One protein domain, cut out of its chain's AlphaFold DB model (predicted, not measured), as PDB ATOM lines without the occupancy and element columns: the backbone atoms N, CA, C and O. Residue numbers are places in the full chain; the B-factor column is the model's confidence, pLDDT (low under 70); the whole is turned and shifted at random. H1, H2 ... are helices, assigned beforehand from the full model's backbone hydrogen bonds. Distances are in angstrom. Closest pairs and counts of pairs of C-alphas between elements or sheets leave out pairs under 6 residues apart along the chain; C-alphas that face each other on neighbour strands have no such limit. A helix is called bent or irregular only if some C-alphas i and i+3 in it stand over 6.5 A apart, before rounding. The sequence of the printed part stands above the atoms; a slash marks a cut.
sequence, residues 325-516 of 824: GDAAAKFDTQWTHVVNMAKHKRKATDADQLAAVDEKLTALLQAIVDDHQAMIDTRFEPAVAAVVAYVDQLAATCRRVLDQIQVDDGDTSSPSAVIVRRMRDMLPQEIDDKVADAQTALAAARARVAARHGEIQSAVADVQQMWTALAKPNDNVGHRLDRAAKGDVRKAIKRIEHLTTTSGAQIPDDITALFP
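This is residues 325 to 516 of the 824 residues of an uncharacterized protein of Allomyces macrogynus (strain ATCC 38327) (UniProt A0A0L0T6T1). H2 and H3 fold into a long helical hairpin; H1, H4 and H5 bundle with its open end. The printed part has 192 residues with five named helices, all helix. It is extended: radius of gyration of the C-alphas 27.8 A, spans 99 by 23 by 20 A.

Find C-alpha 329 at (52.498, 50.784, 19.728); H1 runs to residue 344. By hydrogen bonds H2 and H3 are each one helix, but bent: 6.8 A separates C-alphas 378 and 381, between H2a, from 351, and H2b, to 404; 6.7 A separates 425 and 428, between H3a, from 415, and H3b, to 469. H4 is 477 to 486; H5, 488 to 512, ends at (54.673, 31.700, 4.877).

H1 and H2a form a hairpin. H5 touches H3b, opposite ways at 13 degrees, closest at C-alphas Val 489 and Val 463, 5.9 A. Every O i to N i+4 pair is within hydrogen-bond range in H2b, H3a, H3b and H4.

The printed part has no cut; pLDDT is under 70 in 25 residues.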
ATOM      1  N   GLY A 325      54.753  47.322   9.661       55.66
ATOM      2  CA  GLY A 325      54.847  48.423  10.629       55.66
ATOM      3  C   GLY A 325      53.964  48.242  11.878       55.66
ATOM      4  O   GLY A 325      52.791  47.861  11.771       55.66
ATOM      5  N   ASP A 326      54.533  48.564  13.047       55.28
ATOM      6  CA  ASP A 326      53.970  48.364  14.393       55.28
ATOM      7  C   ASP A 326      52.788  49.307  14.702       55.28
ATOM      8  O   ASP A 326      52.934  50.404  15.248       55.28
ATOM      9  N   ALA A 327      51.583  48.870  14.336       53.50
ATOM     10  CA  ALA A 327      50.344  49.578  14.650       53.50
ATOM     11  C   ALA A 327      49.986  49.535  16.152       53.50
ATOM     12  O   ALA A 327      49.395  50.484  16.670       53.50
ATOM     13  N   ALA A 328      50.366  48.470  16.867       52.72
ATOM     14  CA  ALA A 328      49.971  48.248  18.259       52.72
ATOM     15  C   ALA A 328      50.591  49.281  19.221       52.72
ATOM     16  O   ALA A 328      49.923  49.729  20.159       52.72
ATOM     17  N   ALA A 329      51.817  49.746  18.946       58.97
ATOM     18  CA  ALA A 329      52.498  50.784  19.728       58.97
ATOM     19  C   ALA A 329      51.733  52.126  19.840       58.97
ATOM     20  O   ALA A 329      51.986  52.921  20.757       58.97
ATOM     21  N   LYS A 330      50.770  52.396  18.945       66.56
ATOM     22  CA  LYS A 330      49.965  53.629  18.966       66.56
ATOM     23  C   LYS A 330      49.064  53.724  20.205       66.56
ATOM     24  O   LYS A 330      48.949  54.814  20.774       66.56
ATOM     25  N   PHE A 331      48.437  52.624  20.642       68.19
ATOM     26  CA  PHE A 331      47.307  52.713  21.579       68.19
ATOM     27  C   PHE A 331      47.708  53.177  22.982       68.19
ATOM     28  O   PHE A 331      47.170  54.180  23.444       68.19
ATOM     29  N   ASP A 332      48.649  52.518  23.676       70.81
ATOM     30  CA  ASP A 332      48.990  52.921  25.056       70.81
ATOM     31  C   ASP A 332      49.573  54.344  25.101       70.81
ATOM     32  O   ASP A 332      49.305  55.112  26.024       70.81
ATOM     33  N   THR A 333      50.290  54.739  24.047       75.88
ATOM     34  CA  THR A 333      50.805  56.099  23.849       75.88
ATOM     35  C   THR A 333      49.665  57.128  23.795       75.88
ATOM     36  O   THR A 333      49.681  58.128  24.520       75.88
ATOM     37  N   GLN A 334      48.633  56.872  22.986       74.69
ATOM     38  CA  GLN A 334      47.472  57.755  22.829       74.69
ATOM     39  C   GLN A 334      46.523  57.709  24.042       74.69
ATOM     40  O   GLN A 334      46.049  58.753  24.498       74.69
ATOM     41  N   TRP A 335      46.294  56.533  24.627       75.44
ATOM     42  CA  TRP A 335      45.485  56.351  25.833       75.44
ATOM     43  C   TRP A 335      46.123  57.019  27.054       75.44
ATOM     44  O   TRP A 335      45.453  57.759  27.777       75.44
ATOM     45  N   THR A 336      47.435  56.857  27.249       79.06
ATOM     46  CA  THR A 336      48.186  57.555  28.304       79.06
ATOM     47  C   THR A 336      48.122  59.073  28.115       79.06
ATOM     48  O   THR A 336      47.949  59.800  29.096       79.06
ATOM     49  N   HIS A 337      48.157  59.573  26.875       78.38
ATOM     50  CA  HIS A 337      47.919  60.990  26.593       78.38
ATOM     51  C   HIS A 337      46.498  61.441  26.998       78.38
ATOM     52  O   HIS A 337      46.372  62.432  27.718       78.38
ATOM     53  N   VAL A 338      45.438  60.703  26.638       72.50
ATOM     54  CA  VAL A 338      44.045  61.008  27.049       72.50
ATOM     55  C   VAL A 338      43.890  61.016  28.576       72.50
ATOM     56  O   VAL A 338      43.359  61.978  29.141       72.50
ATOM     57  N   VAL A 339      44.413  59.994  29.260       74.69
ATOM     58  CA  VAL A 339      44.398  59.884  30.729       74.69
ATOM     59  C   VAL A 339      45.134  61.061  31.382       74.69
ATOM     60  O   VAL A 339      44.650  61.614  32.373       74.69
ATOM     61  N   ASN A 340      46.272  61.487  30.826       78.25
ATOM     62  CA  ASN A 340      47.032  62.622  31.345       78.25
ATOM     63  C   ASN A 340      46.319  63.961  31.095       78.25
ATOM     64  O   ASN A 340      46.198  64.752  32.033       78.25
ATOM     65  N   MET A 341      45.765  64.203  29.898       70.25
ATOM     66  CA  MET A 341      44.992  65.422  29.606       70.25
ATOM     67  C   MET A 341      43.854  65.634  30.615       70.25
ATOM     68  O   MET A 341      43.697  66.732  31.155       70.25
ATOM     69  N   ALA A 342      43.099  64.576  30.927       68.38
ATOM     70  CA  ALA A 342      42.032  64.631  31.923       68.38
ATOM     71  C   ALA A 342      42.566  64.852  33.355       68.38
ATOM     72  O   ALA A 342      42.005  65.641  34.116       68.38
ATOM     73  N   LYS A 343      43.694  64.227  33.726       69.19
ATOM     74  CA  LYS A 343      44.319  64.375  35.059       69.19
ATOM     75  C   LYS A 343      44.878  65.766  35.360       69.19
ATOM     76  O   LYS A 343      45.078  66.083  36.541       69.19
ATOM     77  N   HIS A 344      45.105  66.593  34.340       66.00
ATOM     78  CA  HIS A 344      45.501  67.993  34.505       66.00
ATOM     79  C   HIS A 344      44.302  68.958  34.609       66.00
ATOM     80  O   HIS A 344      44.401  69.953  35.329       66.00
ATOM     81  N   LYS A 345      43.133  68.650  34.024       61.88
ATOM     82  CA  LYS A 345      41.902  69.467  34.128       61.88
ATOM     83  C   LYS A 345      41.100  69.214  35.424       61.88
ATOM     84  O   LYS A 345      39.905  68.945  35.407       61.88
ATOM     85  N   ARG A 346      41.742  69.339  36.591       55.38
ATOM     86  CA  ARG A 346      41.189  68.932  37.910       55.38
ATOM     87  C   ARG A 346      40.010  69.754  38.475       55.38
ATOM     88  O   ARG A 346      39.683  69.583  39.647       55.38
ATOM     89  N   LYS A 347      39.412  70.678  37.715       52.62
ATOM     90  CA  LYS A 347      38.375  71.608  38.208       52.62
ATOM     91  C   LYS A 347      37.251  71.859  37.195       52.62
ATOM     92  O   LYS A 347      36.981  73.002  36.847       52.62
ATOM     93  N   ALA A 348      36.579  70.796  36.771       46.38
ATOM     94  CA  ALA A 348      35.208  70.893  36.285       46.38
ATOM     95  C   ALA A 348      34.471  69.566  36.498       46.38
ATOM     96  O   ALA A 348      35.059  68.496  36.339       46.38
ATOM     97  N   THR A 349      33.181  69.645  36.817       55.62
ATOM     98  CA  THR A 349      32.257  68.498  36.795       55.62
ATOM     99  C   THR A 349      31.508  68.472  35.454       55.62
ATOM    100  O   THR A 349      30.313  68.203  35.409       55.62
ATOM    101  N   ASP A 350      32.203  68.828  34.368       65.50
ATOM    102  CA  ASP A 350      31.612  69.007  33.039       65.50
ATOM    103  C   ASP A 350      31.175  67.667  32.446       65.50
ATOM    104  O   ASP A 350      32.004  66.775  32.220       65.50
ATOM    105  N   ALA A 351      29.892  67.570  32.100       70.62
ATOM    106  CA  ALA A 351      29.380  66.496  31.253       70.62
ATOM    107  C   ALA A 351      30.120  66.464  29.903       70.62
ATOM    108  O   ALA A 351      30.516  65.395  29.446       70.62
ATOM    109  N   ASP A 352      30.413  67.633  29.330       75.62
ATOM    110  CA  ASP A 352      31.131  67.803  28.063       75.62
ATOM    111  C   ASP A 352      32.545  67.195  28.099       75.62
ATOM    112  O   ASP A 352      33.005  66.608  27.120       75.62
ATOM    113  N   GLN A 353      33.240  67.272  29.243       75.62
ATOM    114  CA  GLN A 353      34.560  66.651  29.405       75.62
ATOM    115  C   GLN A 353      34.476  65.133  29.601       75.62
ATOM    116  O   GLN A 353      35.432  64.437  29.266       75.62
ATOM    117  N   LEU A 354      33.354  64.607  30.107       75.44
ATOM    118  CA  LEU A 354      33.089  63.167  30.115       75.44
ATOM    119  C   LEU A 354      32.770  62.680  28.692       75.44
ATOM    120  O   LEU A 354      33.381  61.719  28.232       75.44
ATOM    121  N   ALA A 355      31.895  63.385  27.972       80.12
ATOM    122  CA  ALA A 355      31.520  63.075  26.593       80.12
ATOM    123  C   ALA A 355      32.741  63.065  25.655       80.12
ATOM    124  O   ALA A 355      32.953  62.087  24.946       80.12
ATOM    125  N   ALA A 356      33.610  64.078  25.733       81.88
ATOM    126  CA  ALA A 356      34.841  64.155  24.938       81.88
ATOM    127  C   ALA A 356      35.920  63.113  25.322       81.88
ATOM    128  O   ALA A 356      36.909  62.956  24.602       81.88
ATOM    129  N   VAL A 357      35.779  62.418  26.459       82.19
ATOM    130  CA  VAL A 357      36.615  61.258  26.826       82.19
ATOM    131  C   VAL A 357      35.983  59.961  26.319       82.19
ATOM    132  O   VAL A 357      36.705  59.117  25.792       82.19
ATOM    133  N   ASP A 358      34.660  59.820  26.414       83.88
ATOM    134  CA  ASP A 358      33.908  58.663  25.911       83.88
ATOM    135  C   ASP A 358      33.972  58.573  24.377       83.88
ATOM    136  O   ASP A 358      34.255  57.506  23.835       83.88
ATOM    137  N   GLU A 359      33.822  59.700  23.676       87.00
ATOM    138  CA  GLU A 359      34.061  59.838  22.233       87.00
ATOM    139  C   GLU A 359      35.489  59.408  21.861       87.00
ATOM    140  O   GLU A 359      35.680  58.564  20.986       87.00
ATOM    141  N   LYS A 360      36.507  59.919  22.570       84.31
ATOM    142  CA  LYS A 360      37.914  59.590  22.289       84.31
ATOM    143  C   LYS A 360      38.263  58.139  22.576       84.31
ATOM    144  O   LYS A 360      39.013  57.557  21.802       84.31
ATOM    145  N   LEU A 361      37.744  57.537  23.646       84.50
ATOM    146  CA  LEU A 361      37.943  56.107  23.886       84.50
ATOM    147  C   LEU A 361      37.267  55.274  22.789       84.50
ATOM    148  O   LEU A 361      37.870  54.325  22.300       84.50
ATOM    149  N   THR A 362      36.060  55.655  22.367       88.00
ATOM    150  CA  THR A 362      35.338  54.968  21.287       88.00
ATOM    151  C   THR A 362      36.126  55.044  19.975       88.00
ATOM    152  O   THR A 362      36.373  54.011  19.361       88.00
ATOM    153  N   ALA A 363      36.622  56.231  19.603       87.06
ATOM    154  CA  ALA A 363      37.473  56.430  18.430       87.06
ATOM    155  C   ALA A 363      38.810  55.666  18.513       87.06
ATOM    156  O   ALA A 363      39.226  55.067  17.528       87.06
ATOM    157  N   LEU A 364      39.474  55.639  19.676       85.25
ATOM    158  CA  LEU A 364      40.727  54.893  19.868       85.25
ATOM    159  C   LEU A 364      40.535  53.372  19.792       85.25
ATOM    160  O   LEU A 364      41.423  52.678  19.311       85.25
ATOM    161  N   LEU A 365      39.404  52.846  20.270       88.12
ATOM    162  CA  LEU A 365      39.089  51.419  20.165       88.12
ATOM    163  C   LEU A 365      38.673  51.034  18.741       88.12
ATOM    164  O   LEU A 365      39.113  50.000  18.247       88.12
ATOM    165  N   GLN A 366      37.882  51.878  18.070       89.69
ATOM    166  CA  GLN A 366      37.518  51.674  16.668       89.69
ATOM    167  C   GLN A 366      38.761  51.708  15.771       89.69
ATOM    168  O   GLN A 366      38.947  50.801  14.971       89.69
ATOM    169  N   ALA A 367      39.683  52.648  16.001       86.38
ATOM    170  CA  ALA A 367      40.944  52.731  15.268       86.38
ATOM    171  C   ALA A 367      41.818  51.465  15.380       86.38
ATOM    172  O   ALA A 367      42.598  51.204  14.473       86.38
ATOM    173  N   ILE A 368      41.688  50.652  16.442       85.88
ATOM    174  CA  ILE A 368      42.347  49.333  16.504       85.88
ATOM    175  C   ILE A 368      41.688  48.338  15.541       85.88
ATOM    176  O   ILE A 368      42.387  47.583  14.864       85.88
ATOM    177  N   VAL A 369      40.352  48.302  15.507       90.56
ATOM    178  CA  VAL A 369      39.599  47.439  14.586       90.56
ATOM    179  C   VAL A 369      39.921  47.841  13.147       90.56
ATOM    180  O   VAL A 369      40.241  46.973  12.340       90.56
ATOM    181  N   ASP A 370      39.935  49.144  12.865       89.56
ATOM    182  CA  ASP A 370      40.231  49.709  11.550       89.56
ATOM    183  C   ASP A 370      41.695  49.461  11.130       89.56
ATOM    184  O   ASP A 370      41.923  48.996  10.018       89.56
ATOM    185  N   ASP A 371      42.691  49.672  12.008       84.88
ATOM    186  CA  ASP A 371      44.104  49.344  11.725       84.88
ATOM    187  C   ASP A 371      44.293  47.830  11.471       84.88
ATOM    188  O   ASP A 371      45.095  47.437  10.620       84.88
ATOM    189  N   HIS A 372      43.566  46.955  12.183       87.44
ATOM    190  CA  HIS A 372      43.639  45.505  11.961       87.44
ATOM    191  C   HIS A 372      42.907  45.072  10.685       87.44
ATOM    192  O   HIS A 372      43.385  44.179   9.991       87.44
ATOM    193  N   GLN A 373      41.770  45.685  10.352       90.81
ATOM    194  CA  GLN A 373      41.068  45.437   9.093       90.81
ATOM    195  C   GLN A 373      41.913  45.920   7.905       90.81
ATOM    196  O   GLN A 373      42.144  45.164   6.967       90.81
ATOM    197  N   ALA A 374      42.511  47.110   8.005       87.50
ATOM    198  CA  ALA A 374      43.466  47.611   7.023       87.50
ATOM    199  C   ALA A 374      44.686  46.684   6.873       87.50
ATOM    200  O   ALA A 374      45.172  46.502   5.759       87.50
ATOM    201  N   MET A 375      45.167  46.043   7.947       85.62
ATOM    202  CA  MET A 375      46.216  45.017   7.848       85.62
ATOM    203  C   MET A 375      45.772  43.815   6.998       85.62
ATOM    204  O   MET A 375      46.558  43.302   6.202       85.62
ATOM    205  N   ILE A 376      44.517  43.378   7.143       89.25
ATOM    206  CA  ILE A 376      43.949  42.276   6.357       89.25
ATOM    207  C   ILE A 376      43.851  42.689   4.883       89.25
ATOM    208  O   ILE A 376      44.424  42.021   4.023       89.25
ATOM    209  N   ASP A 377      43.209  43.825   4.609       89.19
ATOM    210  CA  ASP A 377      42.895  44.277   3.249       89.19
ATOM    211  C   ASP A 377      44.128  44.734   2.452       89.19
ATOM    212  O   ASP A 377      44.171  44.574   1.234       89.19
ATOM    213  N   THR A 378      45.147  45.298   3.117       83.44
ATOM    214  CA  THR A 378      46.339  45.856   2.439       83.44
ATOM    215  C   THR A 378      47.573  44.955   2.465       83.44
ATOM    216  O   THR A 378      48.497  45.203   1.692       83.44
ATOM    217  N   ARG A 379      47.613  43.914   3.313       81.19
ATOM    218  CA  ARG A 379      48.769  42.999   3.426       81.19
ATOM    219  C   ARG A 379      48.388  41.536   3.226       81.19
ATOM    220  O   ARG A 379      48.959  40.882   2.358       81.19
ATOM    221  N   PHE A 380      47.434  41.022   4.005       86.25
ATOM    222  CA  PHE A 380      47.086  39.597   3.982       86.25
ATOM    223  C   PHE A 380      46.399  39.188   2.675       86.25
ATOM    224  O   PHE A 380      46.915  38.326   1.971       86.25
ATOM    225  N   GLU A 381      45.284  39.820   2.304       89.25
ATOM    226  CA  GLU A 381      44.548  39.446   1.089       89.25
ATOM    227  C   GLU A 381      45.356  39.646  -0.215       89.25
ATOM    228  O   GLU A 381      45.320  38.756  -1.067       89.25
ATOM    229  N   PRO A 382      46.183  40.703  -0.375       85.19
ATOM    230  CA  PRO A 382      47.125  40.800  -1.494       85.19
ATOM    231  C   PRO A 382      48.175  39.676  -1.540       85.19
ATOM    232  O   PRO A 382      48.477  39.177  -2.623       85.19
ATOM    233  N   ALA A 383      48.706  39.231  -0.393       83.94
ATOM    234  CA  ALA A 383      49.634  38.095  -0.335       83.94
ATOM    235  C   ALA A 383      48.944  36.773  -0.694       83.94
ATOM    236  O   ALA A 383      49.449  35.996  -1.498       83.94
ATOM    237  N   VAL A 384      47.755  36.551  -0.133       87.25
ATOM    238  CA  VAL A 384      46.884  35.403  -0.412       87.25
ATOM    239  C   VAL A 384      46.554  35.332  -1.907       87.25
ATOM    240  O   VAL A 384      46.686  34.268  -2.509       87.25
ATOM    241  N   ALA A 385      46.206  36.458  -2.536       86.56
ATOM    242  CA  ALA A 385      45.965  36.541  -3.976       86.56
ATOM    243  C   ALA A 385      47.221  36.231  -4.811       86.56
ATOM    244  O   ALA A 385      47.123  35.541  -5.825       86.56
ATOM    245  N   ALA A 386      48.403  36.683  -4.376       84.25
ATOM    246  CA  ALA A 386      49.664  36.365  -5.043       84.25
ATOM    247  C   ALA A 386      50.037  34.875  -4.938       84.25
ATOM    248  O   ALA A 386      50.508  34.302  -5.919       84.25
ATOM    249  N   VAL A 387      49.782  34.222  -3.797       84.25
ATOM    250  CA  VAL A 387      50.004  32.772  -3.651       84.25
ATOM    251  C   VAL A 387      49.024  31.969  -4.513       84.25
ATOM    252  O   VAL A 387      49.451  31.015  -5.158       84.25
ATOM    253  N   VAL A 388      47.748  32.372  -4.611       87.75
ATOM    254  CA  VAL A 388      46.800  31.761  -5.569       87.75
ATOM    255  C   VAL A 388      47.319  31.902  -7.001       87.75
ATOM    256  O   VAL A 388      47.443  30.902  -7.702       87.75
ATOM    257  N   ALA A 389      47.709  33.113  -7.412       88.12
ATOM    258  CA  ALA A 389      48.237  33.356  -8.754       88.12
ATOM    259  C   ALA A 389      49.509  32.539  -9.052       88.12
ATOM    260  O   ALA A 389      49.658  32.040 -10.164       88.12
ATOM    261  N   TYR A 390      50.400  32.361  -8.070       87.44
ATOM    262  CA  TYR A 390      51.569  31.485  -8.185       87.44
ATOM    263  C   TYR A 390      51.173  30.014  -8.382       87.44
ATOM    264  O   TYR A 390      51.676  29.372  -9.303       87.44
ATOM    265  N   VAL A 391      50.255  29.488  -7.562       89.69
ATOM    266  CA  VAL A 391      49.785  28.093  -7.650       89.69
ATOM    267  C   VAL A 391      49.106  27.829  -8.997       89.69
ATOM    268  O   VAL A 391      49.436  26.846  -9.660       89.69
ATOM    269  N   ASP A 392      48.233  28.732  -9.449       90.69
ATOM    270  CA  ASP A 392      47.551  28.621 -10.742       90.69
ATOM    271  C   ASP A 392      48.537  28.704 -11.924       90.69
ATOM    272  O   ASP A 392      48.429  27.932 -12.880       90.69
ATOM    273  N   GLN A 393      49.533  29.598 -11.869       90.69
ATOM    274  CA  GLN A 393      50.556  29.728 -12.917       90.69
ATOM    275  C   GLN A 393      51.532  28.546 -12.950       90.69
ATOM    276  O   GLN A 393      51.947  28.133 -14.040       90.69
ATOM    277  N   LEU A 394      51.871  27.978 -11.789       89.25
ATOM    278  CA  LEU A 394      52.655  26.751 -11.679       89.25
ATOM    279  C   LEU A 394      51.872  25.579 -12.278       89.25
ATOM    280  O   LEU A 394      52.350  24.962 -13.228       89.25
ATOM    281  N   ALA A 395      50.637  25.341 -11.826       91.50
ATOM    282  CA  ALA A 395      49.763  24.290 -12.347       91.50
ATOM    283  C   ALA A 395      49.537  24.411 -13.866       91.50
ATOM    284  O   ALA A 395      49.683  23.431 -14.598       91.50
ATOM    285  N   ALA A 396      49.256  25.617 -14.372       92.31
ATOM    286  CA  ALA A 396      49.107  25.872 -15.805       92.31
ATOM    287  C   ALA A 396      50.407  25.646 -16.595       92.31
ATOM    288  O   ALA A 396      50.358  25.246 -17.758       92.31
ATOM    289  N   THR A 397      51.571  25.879 -15.984       90.81
ATOM    290  CA  THR A 397      52.875  25.621 -16.608       90.81
ATOM    291  C   THR A 397      53.209  24.132 -16.622       90.81
ATOM    292  O   THR A 397      53.614  23.632 -17.668       90.81
ATOM    293  N   CYS A 398      52.938  23.403 -15.537       89.75
ATOM    294  CA  CYS A 398      53.049  21.946 -15.489       89.75
ATOM    295  C   CYS A 398      52.145  21.285 -16.548       89.75
ATOM    296  O   CYS A 398      52.637  20.520 -17.374       89.75
ATOM    297  N   ARG A 399      50.854  21.655 -16.613       91.06
ATOM    298  CA  ARG A 399      49.913  21.147 -17.635       91.06
ATOM    299  C   ARG A 399      50.383  21.444 -19.066       91.06
ATOM    300  O   ARG A 399      50.471  20.522 -19.866       91.06
ATOM    301  N   ARG A 400      50.795  22.687 -19.367       90.06
ATOM    302  CA  ARG A 400      51.328  23.075 -20.693       90.06
ATOM    303  C   ARG A 400      52.511  22.204 -21.131       90.06
ATOM    304  O   ARG A 400      52.688  21.973 -22.322       90.06
ATOM    305  N   VAL A 401      53.328  21.747 -20.186       87.00
ATOM    306  CA  VAL A 401      54.473  20.873 -20.460       87.00
ATOM    307  C   VAL A 401      54.036  19.407 -20.619       87.00
ATOM    308  O   VAL A 401      54.498  18.754 -21.548       87.00
ATOM    309  N   LEU A 402      53.059  18.913 -19.845       87.62
ATOM    310  CA  LEU A 402      52.409  17.606 -20.090       87.62
ATOM    311  C   LEU A 402      51.722  17.516 -21.469       87.62
ATOM    312  O   LEU A 402      51.652  16.433 -22.061       87.62
ATOM    313  N   ASP A 403      51.235  18.642 -21.993       87.38
ATOM    314  CA  ASP A 403      50.675  18.751 -23.346       87.38
ATOM    315  C   ASP A 403      51.760  18.721 -24.445       87.38
ATOM    316  O   ASP A 403      51.484  18.304 -25.571       87.38
ATOM    317  N   GLN A 404      52.995  19.132 -24.129       84.62
ATOM    318  CA  GLN A 404      54.151  19.102 -25.041       84.62
ATOM    319  C   GLN A 404      54.858  17.738 -25.082       84.62
ATOM    320  O   GLN A 404      55.557  17.448 -26.059       84.62
ATOM    321  N   ILE A 405      54.665  16.899 -24.059       82.56
ATOM    322  CA  ILE A 405      55.177  15.525 -23.995       82.56
ATOM    323  C   ILE A 405      54.435  14.648 -25.015       82.56
ATOM    324  O   ILE A 405      53.240  14.357 -24.887       82.56
ATOM    325  N   GLN A 406      55.160  14.224 -26.050       73.75
ATOM    326  CA  GLN A 406      54.654  13.396 -27.139       73.75
ATOM    327  C   GLN A 406      54.995  11.934 -26.856       73.75
ATOM    328  O   GLN A 406      56.074  11.452 -27.179       73.75
ATOM    329  N   VAL A 407      54.042  11.220 -26.253       67.44
ATOM    330  CA  VAL A 407      54.101   9.755 -26.167       67.44
ATOM    331  C   VAL A 407      53.862   9.194 -27.566       67.44
ATOM    332  O   VAL A 407      52.718   9.138 -28.015       67.44
ATOM    333  N   ASP A 408      54.934   8.800 -28.250       66.56
ATOM    334  CA  ASP A 408      54.843   8.132 -29.545       66.56
ATOM    335  C   ASP A 408      54.211   6.741 -29.383       66.56
ATOM    336  O   ASP A 408      54.780   5.835 -28.770       66.56
ATOM    337  N   ASP A 409      53.025   6.544 -29.965       59.69
ATOM    338  CA  ASP A 409      52.308   5.260 -29.941       59.69
ATOM    339  C   ASP A 409      52.985   4.162 -30.795       59.69
ATOM    340  O   ASP A 409      52.520   3.021 -30.826       59.69
ATOM    341  N   GLY A 410      54.094   4.481 -31.475       60.88
ATOM    342  CA  GLY A 410      54.861   3.548 -32.307       60.88
ATOM    343  C   GLY A 410      55.636   2.477 -31.527       60.88
ATOM    344  O   GLY A 410      55.735   1.350 -32.008       60.88
ATOM    345  N   ASP A 411      56.138   2.788 -30.324       64.19
ATOM    346  CA  ASP A 411      56.865   1.838 -29.463       64.19
ATOM    347  C   ASP A 411      56.265   1.781 -28.048       64.19
ATOM    348  O   ASP A 411      56.869   2.147 -27.038       64.19
ATOM    349  N   THR A 412      55.039   1.257 -27.980       63.16
ATOM    350  CA  THR A 412      54.338   0.951 -26.716       63.16
ATOM    351  C   THR A 412      55.040  -0.094 -25.836       63.16
ATOM    352  O   THR A 412      54.607  -0.326 -24.706       63.16
ATOM    353  N   SER A 413      56.114  -0.719 -26.329       69.25
ATOM    354  CA  SER A 413      56.955  -1.680 -25.609       69.25
ATOM    355  C   SER A 413      58.124  -1.043 -24.850       69.25
ATOM    356  O   SER A 413      58.658  -1.682 -23.943       69.25
ATOM    357  N   SER A 414      58.523   0.188 -25.184       75.50
ATOM    358  CA  SER A 414      59.636   0.875 -24.521       75.50
ATOM    359  C   SER A 414      59.312   1.193 -23.049       75.50
ATOM    360  O   SER A 414      58.309   1.867 -22.785       75.50
ATOM    361  N   PRO A 415      60.151   0.788 -22.068       71.31
ATOM    362  CA  PRO A 415      59.931   1.101 -20.654       71.31
ATOM    363  C   PRO A 415      59.794   2.604 -20.390       71.31
ATOM    364  O   PRO A 415      58.900   3.022 -19.656       71.31
ATOM    365  N   SER A 416      60.610   3.427 -21.057       71.31
ATOM    366  CA  SER A 416      60.534   4.889 -20.974       71.31
ATOM    367  C   SER A 416      59.177   5.411 -21.452       71.31
ATOM    368  O   SER A 416      58.567   6.231 -20.769       71.31
ATOM    369  N   ALA A 417      58.637   4.879 -22.557       74.62
ATOM    370  CA  ALA A 417      57.307   5.249 -23.044       74.62
ATOM    371  C   ALA A 417      56.192   4.825 -22.070       74.62
ATOM    372  O   ALA A 417      55.251   5.587 -21.845       74.62
ATOM    373  N   VAL A 418      56.308   3.652 -21.434       79.19
ATOM    374  CA  VAL A 418      55.364   3.188 -20.398       79.19
ATOM    375  C   VAL A 418      55.407   4.085 -19.153       79.19
ATOM    376  O   VAL A 418      54.352   4.431 -18.618       79.19
ATOM    377  N   ILE A 419      56.599   4.497 -18.705       78.19
ATOM    378  CA  ILE A 419      56.766   5.398 -17.555       78.19
ATOM    379  C   ILE A 419      56.217   6.791 -17.881       78.19
ATOM    380  O   ILE A 419      55.385   7.291 -17.125       78.19
ATOM    381  N   VAL A 420      56.604   7.389 -19.014       79.56
ATOM    382  CA  VAL A 420      56.111   8.709 -19.446       79.56
ATOM    383  C   VAL A 420      54.592   8.697 -19.597       79.56
ATOM    384  O   VAL A 420      53.934   9.603 -19.096       79.56
ATOM    385  N   ARG A 421      54.007   7.654 -20.203       82.44
ATOM    386  CA  ARG A 421      52.546   7.513 -20.321       82.44
ATOM    387  C   ARG A 421      51.876   7.449 -18.947       82.44
ATOM    388  O   ARG A 421      50.994   8.253 -18.672       82.44
ATOM    389  N   ARG A 422      52.356   6.581 -18.049       82.31
ATOM    390  CA  ARG A 422      51.821   6.459 -16.683       82.31
ATOM    391  C   ARG A 422      51.929   7.766 -15.895       82.31
ATOM    392  O   ARG A 422      50.994   8.115 -15.179       82.31
ATOM    393  N   MET A 423      53.049   8.480 -15.994       80.12
ATOM    394  CA  MET A 423      53.208   9.762 -15.309       80.12
ATOM    395  C   MET A 423      52.352  10.858 -15.959       80.12
ATOM    396  O   MET A 423      51.772  11.654 -15.232       80.12
ATOM    397  N   ARG A 424      52.174  10.862 -17.285       83.25
ATOM    398  CA  ARG A 424      51.245  11.762 -17.993       83.25
ATOM    399  C   ARG A 424      49.780  11.514 -17.620       83.25
ATOM    400  O   ARG A 424      49.015  12.469 -17.568       83.25
ATOM    401  N   ASP A 425      49.409  10.272 -17.314       85.81
ATOM    402  CA  ASP A 425      48.077   9.915 -16.809       85.81
ATOM    403  C   ASP A 425      47.895  10.286 -15.317       85.81
ATOM    404  O   ASP A 425      46.792  10.625 -14.892       85.81
ATOM    405  N   MET A 426      48.966  10.235 -14.509       87.44
ATOM    406  CA  MET A 426      48.933  10.517 -13.061       87.44
ATOM    407  C   MET A 426      49.099  12.004 -12.700       87.44
ATOM    408  O   MET A 426      48.422  12.495 -11.800       87.44
ATOM    409  N   LEU A 427      49.996  12.728 -13.372       88.69
ATOM    410  CA  LEU A 427      50.370  14.099 -13.014       88.69
ATOM    411  C   LEU A 427      49.241  15.133 -13.133       88.69
ATOM    412  O   LEU A 427      49.238  16.043 -12.309       88.69
ATOM    413  N   PRO A 428      48.259  15.036 -14.051       91.69
ATOM    414  CA  PRO A 428      47.090  15.910 -14.023       91.69
ATOM    415  C   PRO A 428      46.329  15.811 -12.695       91.69
ATOM    416  O   PRO A 428      45.989  16.840 -12.120       91.69
ATOM    417  N   GLN A 429      46.145  14.596 -12.163       91.19
ATOM    418  CA  GLN A 429      45.526  14.395 -10.851       91.19
ATOM    419  C   GLN A 429      46.426  14.912  -9.724       91.19
ATOM    420  O   GLN A 429      45.927  15.568  -8.822       91.19
ATOM    421  N   GLU A 430      47.745  14.689  -9.780       90.50
ATOM    422  CA  GLU A 430      48.669  15.206  -8.757       90.50
ATOM    423  C   GLU A 430      48.705  16.747  -8.729       90.50
ATOM    424  O   GLU A 430      48.696  17.347  -7.655       90.50
ATOM    425  N   ILE A 431      48.685  17.403  -9.897       91.38
ATOM    426  CA  ILE A 431      48.551  18.862 -10.021       91.38
ATOM    427  C   ILE A 431      47.236  19.322  -9.382       91.38
ATOM    428  O   ILE A 431      47.247  20.250  -8.575       91.38
ATOM    429  N   ASP A 432      46.119  18.674  -9.713       91.62
ATOM    430  CA  ASP A 432      44.791  19.046  -9.216       91.62
ATOM    431  C   ASP A 432      44.664  18.816  -7.699       91.62
ATOM    432  O   ASP A 432      44.154  19.687  -6.990       91.62
ATOM    433  N   ASP A 433      45.224  17.720  -7.180       90.94
ATOM    434  CA  ASP A 433      45.335  17.432  -5.747       90.94
ATOM    435  C   ASP A 433      46.178  18.504  -5.035       90.94
ATOM    436  O   ASP A 433      45.786  18.990  -3.973       90.94
ATOM    437  N   LYS A 434      47.302  18.954  -5.620       87.38
ATOM    438  CA  LYS A 434      48.129  20.031  -5.036       87.38
ATOM    439  C   LYS A 434      47.494  21.410  -5.108       87.38
ATOM    440  O   LYS A 434      47.693  22.207  -4.188       87.38
ATOM    441  N   VAL A 435      46.677  21.683  -6.119       90.00
ATOM    442  CA  VAL A 435      45.837  22.886  -6.162       90.00
ATOM    443  C   VAL A 435      44.735  22.812  -5.090       90.00
ATOM    444  O   VAL A 435      44.496  23.803  -4.400       90.00
ATOM    445  N   ALA A 436      44.114  21.648  -4.872       91.06
ATOM    446  CA  ALA A 436      43.100  21.450  -3.832       91.06
ATOM    447  C   ALA A 436      43.677  21.527  -2.401       91.06
ATOM    448  O   ALA A 436      43.084  22.186  -1.538       91.06
ATOM    449  N   ASP A 437      44.853  20.935  -2.154       88.69
ATOM    450  CA  ASP A 437      45.633  21.086  -0.914       88.69
ATOM    451  C   ASP A 437      45.895  22.580  -0.632       88.69
ATOM    452  O   ASP A 437      45.613  23.081   0.462       88.69
ATOM    453  N   ALA A 438      46.375  23.319  -1.644       87.25
ATOM    454  CA  ALA A 438      46.668  24.748  -1.545       87.25
ATOM    455  C   ALA A 438      45.419  25.576  -1.206       87.25
ATOM    456  O   ALA A 438      45.438  26.369  -0.264       87.25
ATOM    457  N   GLN A 439      44.317  25.369  -1.933       89.00
ATOM    458  CA  GLN A 439      43.044  26.059  -1.696       89.00
ATOM    459  C   GLN A 439      42.473  25.749  -0.303       89.00
ATOM    460  O   GLN A 439      41.928  26.641   0.353       89.00
ATOM    461  N   THR A 440      42.656  24.523   0.193       91.25
ATOM    462  CA  THR A 440      42.237  24.113   1.543       91.25
ATOM    463  C   THR A 440      43.062  24.816   2.626       91.25
ATOM    464  O   THR A 440      42.495  25.373   3.570       91.25
ATOM    465  N   ALA A 441      44.390  24.872   2.474       89.06
ATOM    466  CA  ALA A 441      45.270  25.616   3.378       89.06
ATOM    467  C   ALA A 441      44.947  27.125   3.390       89.06
ATOM    468  O   ALA A 441      44.897  27.749   4.452       89.06
ATOM    469  N   LEU A 442      44.651  27.689   2.216       90.50
ATOM    470  CA  LEU A 442      44.285  29.089   2.005       90.50
ATOM    471  C   LEU A 442      42.946  29.457   2.663       90.50
ATOM    472  O   LEU A 442      42.843  30.477   3.349       90.50
ATOM    473  N   ALA A 443      41.932  28.598   2.525       91.69
ATOM    474  CA  ALA A 443      40.659  28.736   3.228       91.69
ATOM    475  C   ALA A 443      40.840  28.648   4.755       91.69
ATOM    476  O   ALA A 443      40.262  29.446   5.495       91.69
ATOM    477  N   ALA A 444      41.691  27.734   5.233       91.50
ATOM    478  CA  ALA A 444      41.997  27.600   6.654       91.50
ATOM    479  C   ALA A 444      42.744  28.826   7.220       91.50
ATOM    480  O   ALA A 444      42.458  29.236   8.345       91.50
ATOM    481  N   ALA A 445      43.663  29.436   6.462       91.06
ATOM    482  CA  ALA A 445      44.348  30.669   6.861       91.06
ATOM    483  C   ALA A 445      43.381  31.861   6.932       91.06
ATOM    484  O   ALA A 445      43.318  32.537   7.961       91.06
ATOM    485  N   ARG A 446      42.545  32.063   5.899       93.62
ATOM    486  CA  ARG A 446      41.466  33.071   5.918       93.62
ATOM    487  C   ARG A 446      40.543  32.896   7.125       93.62
ATOM    488  O   ARG A 446      40.233  33.873   7.802       93.62
ATOM    489  N   ALA A 447      40.160  31.660   7.452       94.19
ATOM    490  CA  ALA A 447      39.341  31.366   8.627       94.19
ATOM    491  C   ALA A 447      40.040  31.730   9.955       94.19
ATOM    492  O   ALA A 447      39.390  32.292  10.838       94.19
ATOM    493  N   ARG A 448      41.352  31.473  10.098       92.56
ATOM    494  CA  ARG A 448      42.136  31.886  11.282       92.56
ATOM    495  C   ARG A 448      42.190  33.408  11.428       92.56
ATOM    496  O   ARG A 448      41.898  33.923  12.507       92.56
ATOM    497  N   VAL A 449      42.497  34.127  10.347       91.56
ATOM    498  CA  VAL A 449      42.591  35.598  10.347       91.56
ATOM    499  C   VAL A 449      41.230  36.251  10.624       91.56
ATOM    500  O   VAL A 449      41.142  37.143  11.469       91.56
ATOM    501  N   ALA A 450      40.152  35.761  10.004       94.00
ATOM    502  CA  ALA A 450      38.793  36.246  10.250       94.00
ATOM    503  C   ALA A 450      38.328  35.980  11.695       94.00
ATOM    504  O   ALA A 450      37.787  36.878  12.345       94.00
ATOM    505  N   ALA A 451      38.592  34.785  12.238       94.50
ATOM    506  CA  ALA A 451      38.298  34.473  13.636       94.50
ATOM    507  C   ALA A 451      39.064  35.400  14.595       94.50
ATOM    508  O   ALA A 451      38.475  35.933  15.536       94.50
ATOM    509  N   ARG A 452      40.347  35.667  14.322       92.38
ATOM    510  CA  ARG A 452      41.181  36.566  15.131       92.38
ATOM    511  C   ARG A 452      40.720  38.024  15.073       92.38
ATOM    512  O   ARG A 452      40.736  38.707  16.096       92.38
ATOM    513  N   HIS A 453      40.250  38.493  13.919       93.94
ATOM    514  CA  HIS A 453      39.609  39.802  13.814       93.94
ATOM    515  C   HIS A 453      38.311  39.861  14.643       93.94
ATOM    516  O   HIS A 453      38.098  40.818  15.387       93.94
ATOM    517  N   GLY A 454      37.495  38.800  14.613       96.00
ATOM    518  CA  GLY A 454      36.310  38.658  15.467       96.00
ATOM    519  C   GLY A 454      36.624  38.659  16.972       96.00
ATOM    520  O   GLY A 454      35.907  39.293  17.746       96.00
ATOM    521  N   GLU A 455      37.723  38.026  17.405       95.00
ATOM    522  CA  GLU A 455      38.203  38.112  18.795       95.00
ATOM    523  C   GLU A 455      38.545  39.552  19.207       95.00
ATOM    524  O   GLU A 455      38.258  39.952  20.337       95.00
ATOM    525  N   ILE A 456      39.134  40.339  18.300       92.31
ATOM    526  CA  ILE A 456      39.497  41.743  18.537       92.31
ATOM    527  C   ILE A 456      38.249  42.633  18.588       92.31
ATOM    528  O   ILE A 456      38.114  43.409  19.535       92.31
ATOM    529  N   GLN A 457      37.309  42.481  17.649       95.19
ATOM    530  CA  GLN A 457      36.014  43.179  17.682       95.19
ATOM    531  C   GLN A 457      35.247  42.885  18.983       95.19
ATOM    532  O   GLN A 457      34.761  43.801  19.646       95.19
ATOM    533  N   SER A 458      35.188  41.611  19.382       94.75
ATOM    534  CA  SER A 458      34.544  41.166  20.622       94.75
ATOM    535  C   SER A 458      35.215  41.769  21.864       94.75
ATOM    536  O   SER A 458      34.545  42.366  22.706       94.75
ATOM    537  N   ALA A 459      36.551  41.741  21.938       91.81
ATOM    538  CA  ALA A 459      37.294  42.357  23.037       91.81
ATOM    539  C   ALA A 459      37.152  43.897  23.082       91.81
ATOM    540  O   ALA A 459      37.176  44.486  24.164       91.81
ATOM    541  N   VAL A 460      36.968  44.562  21.936       92.44
ATOM    542  CA  VAL A 460      36.633  45.996  21.863       92.44
ATOM    543  C   VAL A 460      35.229  46.265  22.417       92.44
ATOM    544  O   VAL A 460      35.070  47.180  23.232       92.44
ATOM    545  N   ALA A 461      34.233  45.452  22.056       93.69
ATOM    546  CA  ALA A 461      32.879  45.549  22.600       93.69
ATOM    547  C   ALA A 461      32.847  45.297  24.123       93.69
ATOM    548  O   ALA A 461      32.230  46.076  24.854       93.69
ATOM    549  N   ASP A 462      33.593  44.302  24.621       92.31
ATOM    550  CA  ASP A 462      33.819  44.056  26.056       92.31
ATOM    551  C   ASP A 462      34.331  45.325  26.770       92.31
ATOM    552  O   ASP A 462      33.833  45.702  27.836       92.31
ATOM    553  N   VAL A 463      35.324  46.023  26.194       90.62
ATOM    554  CA  VAL A 463      35.867  47.267  26.770       90.62
ATOM    555  C   VAL A 463      34.831  48.393  26.762       90.62
ATOM    556  O   VAL A 463      34.711  49.096  27.769       90.62
ATOM    557  N   GLN A 464      34.053  48.555  25.690       90.88
ATOM    558  CA  GLN A 464      32.968  49.546  25.630       90.88
ATOM    559  C   GLN A 464      31.868  49.246  26.668       90.88
ATOM    560  O   GLN A 464      31.390  50.159  27.353       90.88
ATOM    561  N   GLN A 465      31.516  47.973  26.870       91.50
ATOM    562  CA  GLN A 465      30.541  47.554  27.880       91.50
ATOM    563  C   GLN A 465      31.068  47.771  29.307       91.50
ATOM    564  O   GLN A 465      30.360  48.313  30.155       91.50
ATOM    565  N   MET A 466      32.331  47.434  29.587       90.12
ATOM    566  CA  MET A 466      32.950  47.719  30.888       90.12
ATOM    567  C   MET A 466      33.093  49.227  31.150       90.12
ATOM    568  O   MET A 466      32.891  49.680  32.278       90.12
ATOM    569  N   TRP A 467      33.410  50.024  30.128       87.69
ATOM    570  CA  TRP A 467      33.526  51.479  30.251       87.69
ATOM    571  C   TRP A 467      32.178  52.161  30.516       87.69
ATOM    572  O   TRP A 467      32.108  53.087  31.332       87.69
ATOM    573  N   THR A 468      31.099  51.699  29.880       87.19
ATOM    574  CA  THR A 468      29.732  52.181  30.145       87.19
ATOM    575  C   THR A 468      29.218  51.698  31.503       87.19
ATOM    576  O   THR A 468      28.699  52.510  32.264       87.19
ATOM    577  N   ALA A 469      29.474  50.447  31.903       87.62
ATOM    578  CA  ALA A 469      29.131  49.934  33.238       87.62
ATOM    579  C   ALA A 469      29.872  50.640  34.399       87.62
ATOM    580  O   ALA A 469      29.406  50.627  35.540       87.62
ATOM    581  N   LEU A 470      31.015  51.287  34.132       84.94
ATOM    582  CA  LEU A 470      31.707  52.146  35.103       84.94
ATOM    583  C   LEU A 470      31.040  53.518  35.310       84.94
ATOM    584  O   LEU A 470      31.387  54.194  36.283       84.94
ATOM    585  N   ALA A 471      30.119  53.943  34.438       80.19
ATOM    586  CA  ALA A 471      29.418  55.218  34.560       80.19
ATOM    587  C   ALA A 471      28.343  55.147  35.655       80.19
ATOM    588  O   ALA A 471      27.265  54.587  35.467       80.19
ATOM    589  N   LYS A 472      28.627  55.745  36.816       78.81
ATOM    590  CA  LYS A 472      27.635  55.938  37.881       78.81
ATOM    591  C   LYS A 472      27.073  57.363  37.822       78.81
ATOM    592  O   LYS A 472      27.834  58.289  37.532       78.81
ATOM    593  N   PRO A 473      25.786  57.585  38.143       66.69
ATOM    594  CA  PRO A 473      25.290  58.940  38.353       66.69
ATOM    595  C   PRO A 473      26.120  59.623  39.452       66.69
ATOM    596  O   PRO A 473      26.371  59.032  40.504       66.69
ATOM    597  N   ASN A 474      26.545  60.862  39.191       67.62
ATOM    598  CA  ASN A 474      27.434  61.689  40.027       67.62
ATOM    599  C   ASN A 474      28.915  61.249  40.120       67.62
ATOM    600  O   ASN A 474      29.649  61.768  40.963       67.62
ATOM    601  N   ASP A 475      29.397  60.333  39.273       70.62
ATOM    602  CA  ASP A 475      30.825  59.983  39.220       70.62
ATOM    603  C   ASP A 475      31.635  61.042  38.448       70.62
ATOM    604  O   ASP A 475      31.254  61.435  37.347       70.62
ATOM    605  N   ASN A 476      32.770  61.499  38.987       75.56
ATOM    606  CA  ASN A 476      33.603  62.481  38.281       75.56
ATOM    607  C   ASN A 476      34.556  61.817  37.268       75.56
ATOM    608  O   ASN A 476      35.022  60.692  37.476       75.56
ATOM    609  N   VAL A 477      34.885  62.546  36.192       73.75
ATOM    610  CA  VAL A 477      35.720  62.073  35.065       73.75
ATOM    611  C   VAL A 477      37.029  61.437  35.550       73.75
ATOM    612  O   VAL A 477      37.397  60.343  35.122       73.75
ATOM    613  N   GLY A 478      37.709  62.090  36.500       76.25
ATOM    614  CA  GLY A 478      38.976  61.619  37.056       76.25
ATOM    615  C   GLY A 478      38.855  60.289  37.801       76.25
ATOM    616  O   GLY A 478      39.736  59.446  37.671       76.25
ATOM    617  N   HIS A 479      37.764  60.063  38.533       79.38
ATOM    618  CA  HIS A 479      37.517  58.835  39.294       79.38
ATOM    619  C   HIS A 479      37.095  57.659  38.398       79.38
ATOM    620  O   HIS A 479      37.565  56.539  38.618       79.38
ATOM    621  N   ARG A 480      36.299  57.905  37.343       80.69
ATOM    622  CA  ARG A 480      36.009  56.905  36.294       80.69
ATOM    623  C   ARG A 480      37.299  56.478  35.585       80.69
ATOM    624  O   ARG A 480      37.563  55.283  35.466       80.69
ATOM    625  N   LEU A 481      38.151  57.440  35.213       80.38
ATOM    626  CA  LEU A 481      39.455  57.181  34.590       80.38
ATOM    627  C   LEU A 481      40.442  56.464  35.517       80.38
ATOM    628  O   LEU A 481      41.097  55.523  35.077       80.38
ATOM    629  N   ASP A 482      40.556  56.849  36.791       79.75
ATOM    630  CA  ASP A 482      41.471  56.172  37.720       79.75
ATOM    631  C   ASP A 482      41.004  54.755  38.085       79.75
ATOM    632  O   ASP A 482      41.852  53.896  38.336       79.75
ATOM    633  N   ARG A 483      39.689  54.473  38.052       81.62
ATOM    634  CA  ARG A 483      39.180  53.092  38.086       81.62
ATOM    635  C   ARG A 483      39.527  52.335  36.813       81.62
ATOM    636  O   ARG A 483      40.075  51.243  36.910       81.62
ATOM    637  N   ALA A 484      39.269  52.895  35.633       80.50
ATOM    638  CA  ALA A 484      39.567  52.223  34.370       80.50
ATOM    639  C   ALA A 484      41.067  51.919  34.198       80.50
ATOM    640  O   ALA A 484      41.428  50.819  33.791       80.50
ATOM    641  N   ALA A 485      41.940  52.854  34.588       77.62
ATOM    642  CA  ALA A 485      43.395  52.719  34.497       77.62
ATOM    643  C   ALA A 485      44.003  51.685  35.469       77.62
ATOM    644  O   ALA A 485      45.130  51.245  35.244       77.62
ATOM    645  N   LYS A 486      43.290  51.310  36.542       76.69
ATOM    646  CA  LYS A 486      43.757  50.367  37.583       76.69
ATOM    647  C   LYS A 486      42.944  49.064  37.648       76.69
ATOM    648  O   LYS A 486      43.383  48.112  38.287       76.69
ATOM    649  N   GLY A 487      41.767  49.031  37.026       81.88
ATOM    650  CA  GLY A 487      40.821  47.916  37.034       81.88
ATOM    651  C   GLY A 487      40.803  47.115  35.733       81.88
ATOM    652  O   GLY A 487      41.745  47.136  34.939       81.88
ATOM    653  N   ASP A 488      39.709  46.389  35.520       84.81
ATOM    654  CA  ASP A 488      39.598  45.380  34.462       84.81
ATOM    655  C   ASP A 488      39.568  45.961  33.042       84.81
ATOM    656  O   ASP A 488      40.087  45.327  32.129       84.81
ATOM    657  N   VAL A 489      39.128  47.214  32.868       85.19
ATOM    658  CA  VAL A 489      39.245  47.946  31.590       85.19
ATOM    659  C   VAL A 489      40.695  47.989  31.095       85.19
ATOM    660  O   VAL A 489      40.944  47.650  29.941       85.19
ATOM    661  N   ARG A 490      41.688  48.308  31.946       84.50
ATOM    662  CA  ARG A 490      43.104  48.285  31.525       84.50
ATOM    663  C   ARG A 490      43.610  46.866  31.235       84.50
ATOM    664  O   ARG A 490      44.502  46.719  30.406       84.50
ATOM    665  N   LYS A 491      43.048  45.826  31.866       88.56
ATOM    666  CA  LYS A 491      43.379  44.419  31.555       88.56
ATOM    667  C   LYS A 491      42.828  44.006  30.188       88.56
ATOM    668  O   LYS A 491      43.544  43.377  29.420       88.56
ATOM    669  N   ALA A 492      41.589  44.384  29.880       87.31
ATOM    670  CA  ALA A 492      40.943  44.101  28.603       87.31
ATOM    671  C   ALA A 492      41.579  44.897  27.450       87.31
ATOM    672  O   ALA A 492      41.891  44.315  26.419       87.31
ATOM    673  N   ILE A 493      41.932  46.167  27.674       84.44
ATOM    674  CA  ILE A 493      42.814  46.943  26.785       84.44
ATOM    675  C   ILE A 493      44.131  46.192  26.525       84.44
ATOM    676  O   ILE A 493      44.479  45.961  25.374       84.44
ATOM    677  N   LYS A 494      44.821  45.714  27.574       86.00
ATOM    678  CA  LYS A 494      46.052  44.913  27.427       86.00
ATOM    679  C   LYS A 494      45.844  43.577  26.704       86.00
ATOM    680  O   LYS A 494      46.779  43.071  26.091       86.00
ATOM    681  N   ARG A 495      44.637  43.003  26.756       90.38
ATOM    682  CA  ARG A 495      44.263  41.834  25.948       90.38
ATOM    683  C   ARG A 495      44.150  42.218  24.474       90.38
ATOM    684  O   ARG A 495      44.705  41.495  23.662       90.38
ATOM    685  N   ILE A 496      43.512  43.340  24.134       88.81
ATOM    686  CA  ILE A 496      43.443  43.836  22.747       88.81
ATOM    687  C   ILE A 496      44.853  44.146  22.218       88.81
ATOM    688  O   ILE A 496      45.207  43.637  21.163       88.81
ATOM    689  N   GLU A 497      45.670  44.890  22.978       84.88
ATOM    690  CA  GLU A 497      47.089  45.153  22.667       84.88
ATOM    691  C   GLU A 497      47.834  43.832  22.362       84.88
ATOM    692  O   GLU A 497      48.500  43.701  21.341       84.88
ATOM    693  N   HIS A 498      47.678  42.804  23.204       88.12
ATOM    694  CA  HIS A 498      48.307  41.499  22.980       88.12
ATOM    695  C   HIS A 498      47.745  40.738  21.763       88.12
ATOM    696  O   HIS A 498      48.519  40.118  21.030       88.12
ATOM    697  N   LEU A 499      46.427  40.775  21.532       89.00
ATOM    698  CA  LEU A 499      45.784  40.143  20.375       89.00
ATOM    699  C   LEU A 499      46.289  40.758  19.064       89.00
ATOM    700  O   LEU A 499      46.618  40.007  18.154       89.00
ATOM    701  N   THR A 500      46.422  42.085  18.978       85.44
ATOM    702  CA  THR A 500      46.894  42.764  17.759       85.44
ATOM    703  C   THR A 500      48.384  42.551  17.515       85.44
ATOM    704  O   THR A 500      48.761  42.227  16.390       85.44
ATOM    705  N   THR A 501      49.231  42.637  18.549       84.62
ATOM    706  CA  THR A 501      50.668  42.326  18.424       84.62
ATOM    707  C   THR A 501      50.896  40.874  18.000       84.62
ATOM    708  O   THR A 501      51.750  40.610  17.159       84.62
ATOM    709  N   THR A 502      50.123  39.921  18.534       87.81
ATOM    710  CA  THR A 502      50.234  38.514  18.111       87.81
ATOM    711  C   THR A 502      49.667  38.270  16.716       87.81
ATOM    712  O   THR A 502      50.283  37.509  15.982       87.81
ATOM    713  N   SER A 503      48.590  38.947  16.291       85.94
ATOM    714  CA  SER A 503      48.154  38.915  14.883       85.94
ATOM    715  C   SER A 503      49.247  39.414  13.937       85.94
ATOM    716  O   SER A 503      49.510  38.781  12.921       85.94
ATOM    717  N   GLY A 504      49.909  40.526  14.281       81.00
ATOM    718  CA  GLY A 504      50.973  41.116  13.464       81.00
ATOM    719  C   GLY A 504      52.207  40.221  13.304       81.00
ATOM    720  O   GLY A 504      52.887  40.325  12.290       81.00
ATOM    721  N   ALA A 505      52.464  39.326  14.264       82.75
ATOM    722  CA  ALA A 505      53.497  38.293  14.162       82.75
ATOM    723  C   ALA A 505      53.000  37.021  13.449       82.75
ATOM    724  O   ALA A 505      53.713  36.467  12.624       82.75
ATOM    725  N   GLN A 506      51.769  36.578  13.726       86.50
ATOM    726  CA  GLN A 506      51.237  35.316  13.209       86.50
ATOM    727  C   GLN A 506      50.807  35.396  11.735       86.50
ATOM    728  O   GLN A 506      50.926  34.410  11.025       86.50
ATOM    729  N   ILE A 507      50.329  36.546  11.245       84.19
ATOM    730  CA  ILE A 507      49.955  36.721   9.829       84.19
ATOM    731  C   ILE A 507      51.151  36.455   8.883       84.19
ATOM    732  O   ILE A 507      50.964  35.709   7.923       84.19
ATOM    733  N   PRO A 508      52.373  36.961   9.153       82.19
ATOM    734  CA  PRO A 508      53.618  36.487   8.537       82.19
ATOM    735  C   PRO A 508      53.796  34.963   8.467       82.19
ATOM    736  O   PRO A 508      54.061  34.431   7.387       82.19
ATOM    737  N   ASP A 509      53.627  34.258   9.588       84.62
ATOM    738  CA  ASP A 509      53.789  32.800   9.662       84.62
ATOM    739  C   ASP A 509      52.686  32.080   8.868       84.62
ATOM    740  O   ASP A 509      52.964  31.165   8.094       84.62
ATOM    741  N   ASP A 510      51.437  32.537   9.005       86.12
ATOM    742  CA  ASP A 510      50.272  32.017   8.287       86.12
ATOM    743  C   ASP A 510      50.418  32.193   6.766       86.12
ATOM    744  O   ASP A 510      50.079  31.268   6.033       86.12
ATOM    745  N   ILE A 511      50.960  33.325   6.288       82.94
ATOM    746  CA  ILE A 511      51.290  33.565   4.867       82.94
ATOM    747  C   ILE A 511      52.448  32.669   4.413       82.94
ATOM    748  O   ILE A 511      52.378  32.090   3.334       82.94
ATOM    749  N   THR A 512      53.499  32.526   5.222       80.25
ATOM    750  CA  THR A 512      54.673  31.700   4.877       80.25
ATOM    751  C   THR A 512      54.322  30.207   4.818       80.25
ATOM    752  O   THR A 512      54.931  29.453   4.059       80.25
ATOM    753  N   ALA A 513      53.294  29.780   5.557       83.69
ATOM    754  CA  ALA A 513      52.713  28.441   5.486       83.69
ATOM    755  C   ALA A 513      51.736  28.231   4.304       83.69
ATOM    756  O   ALA A 513      51.296  27.099   4.082       83.69
ATOM    757  N   LEU A 514      51.381  29.271   3.533       80.50
ATOM    758  CA  LEU A 514      50.589  29.109   2.309       80.50
ATOM    759  C   LEU A 514      51.464  28.543   1.186       80.50
ATOM    760  O   LEU A 514      52.346  29.219   0.666       80.50
ATOM    761  N   PHE A 515      51.154  27.309   0.788       71.38
ATOM    762  CA  PHE A 515      51.866  26.540  -0.235       71.38
ATOM    763  C   PHE A 515      53.382  26.407   0.047       71.38
ATOM    764  O   PHE A 515      54.203  27.120  -0.544       71.38
ATOM    765  N   PRO A 516      53.765  25.486   0.959       77.44
ATOM    766  CA  PRO A 516      55.154  25.280   1.362       77.44
ATOM    767  C   PRO A 516      56.079  24.999   0.170       77.44
ATOM    768  O   PRO A 516      55.686  24.333  -0.794       77.44
TER     769      PRO A 516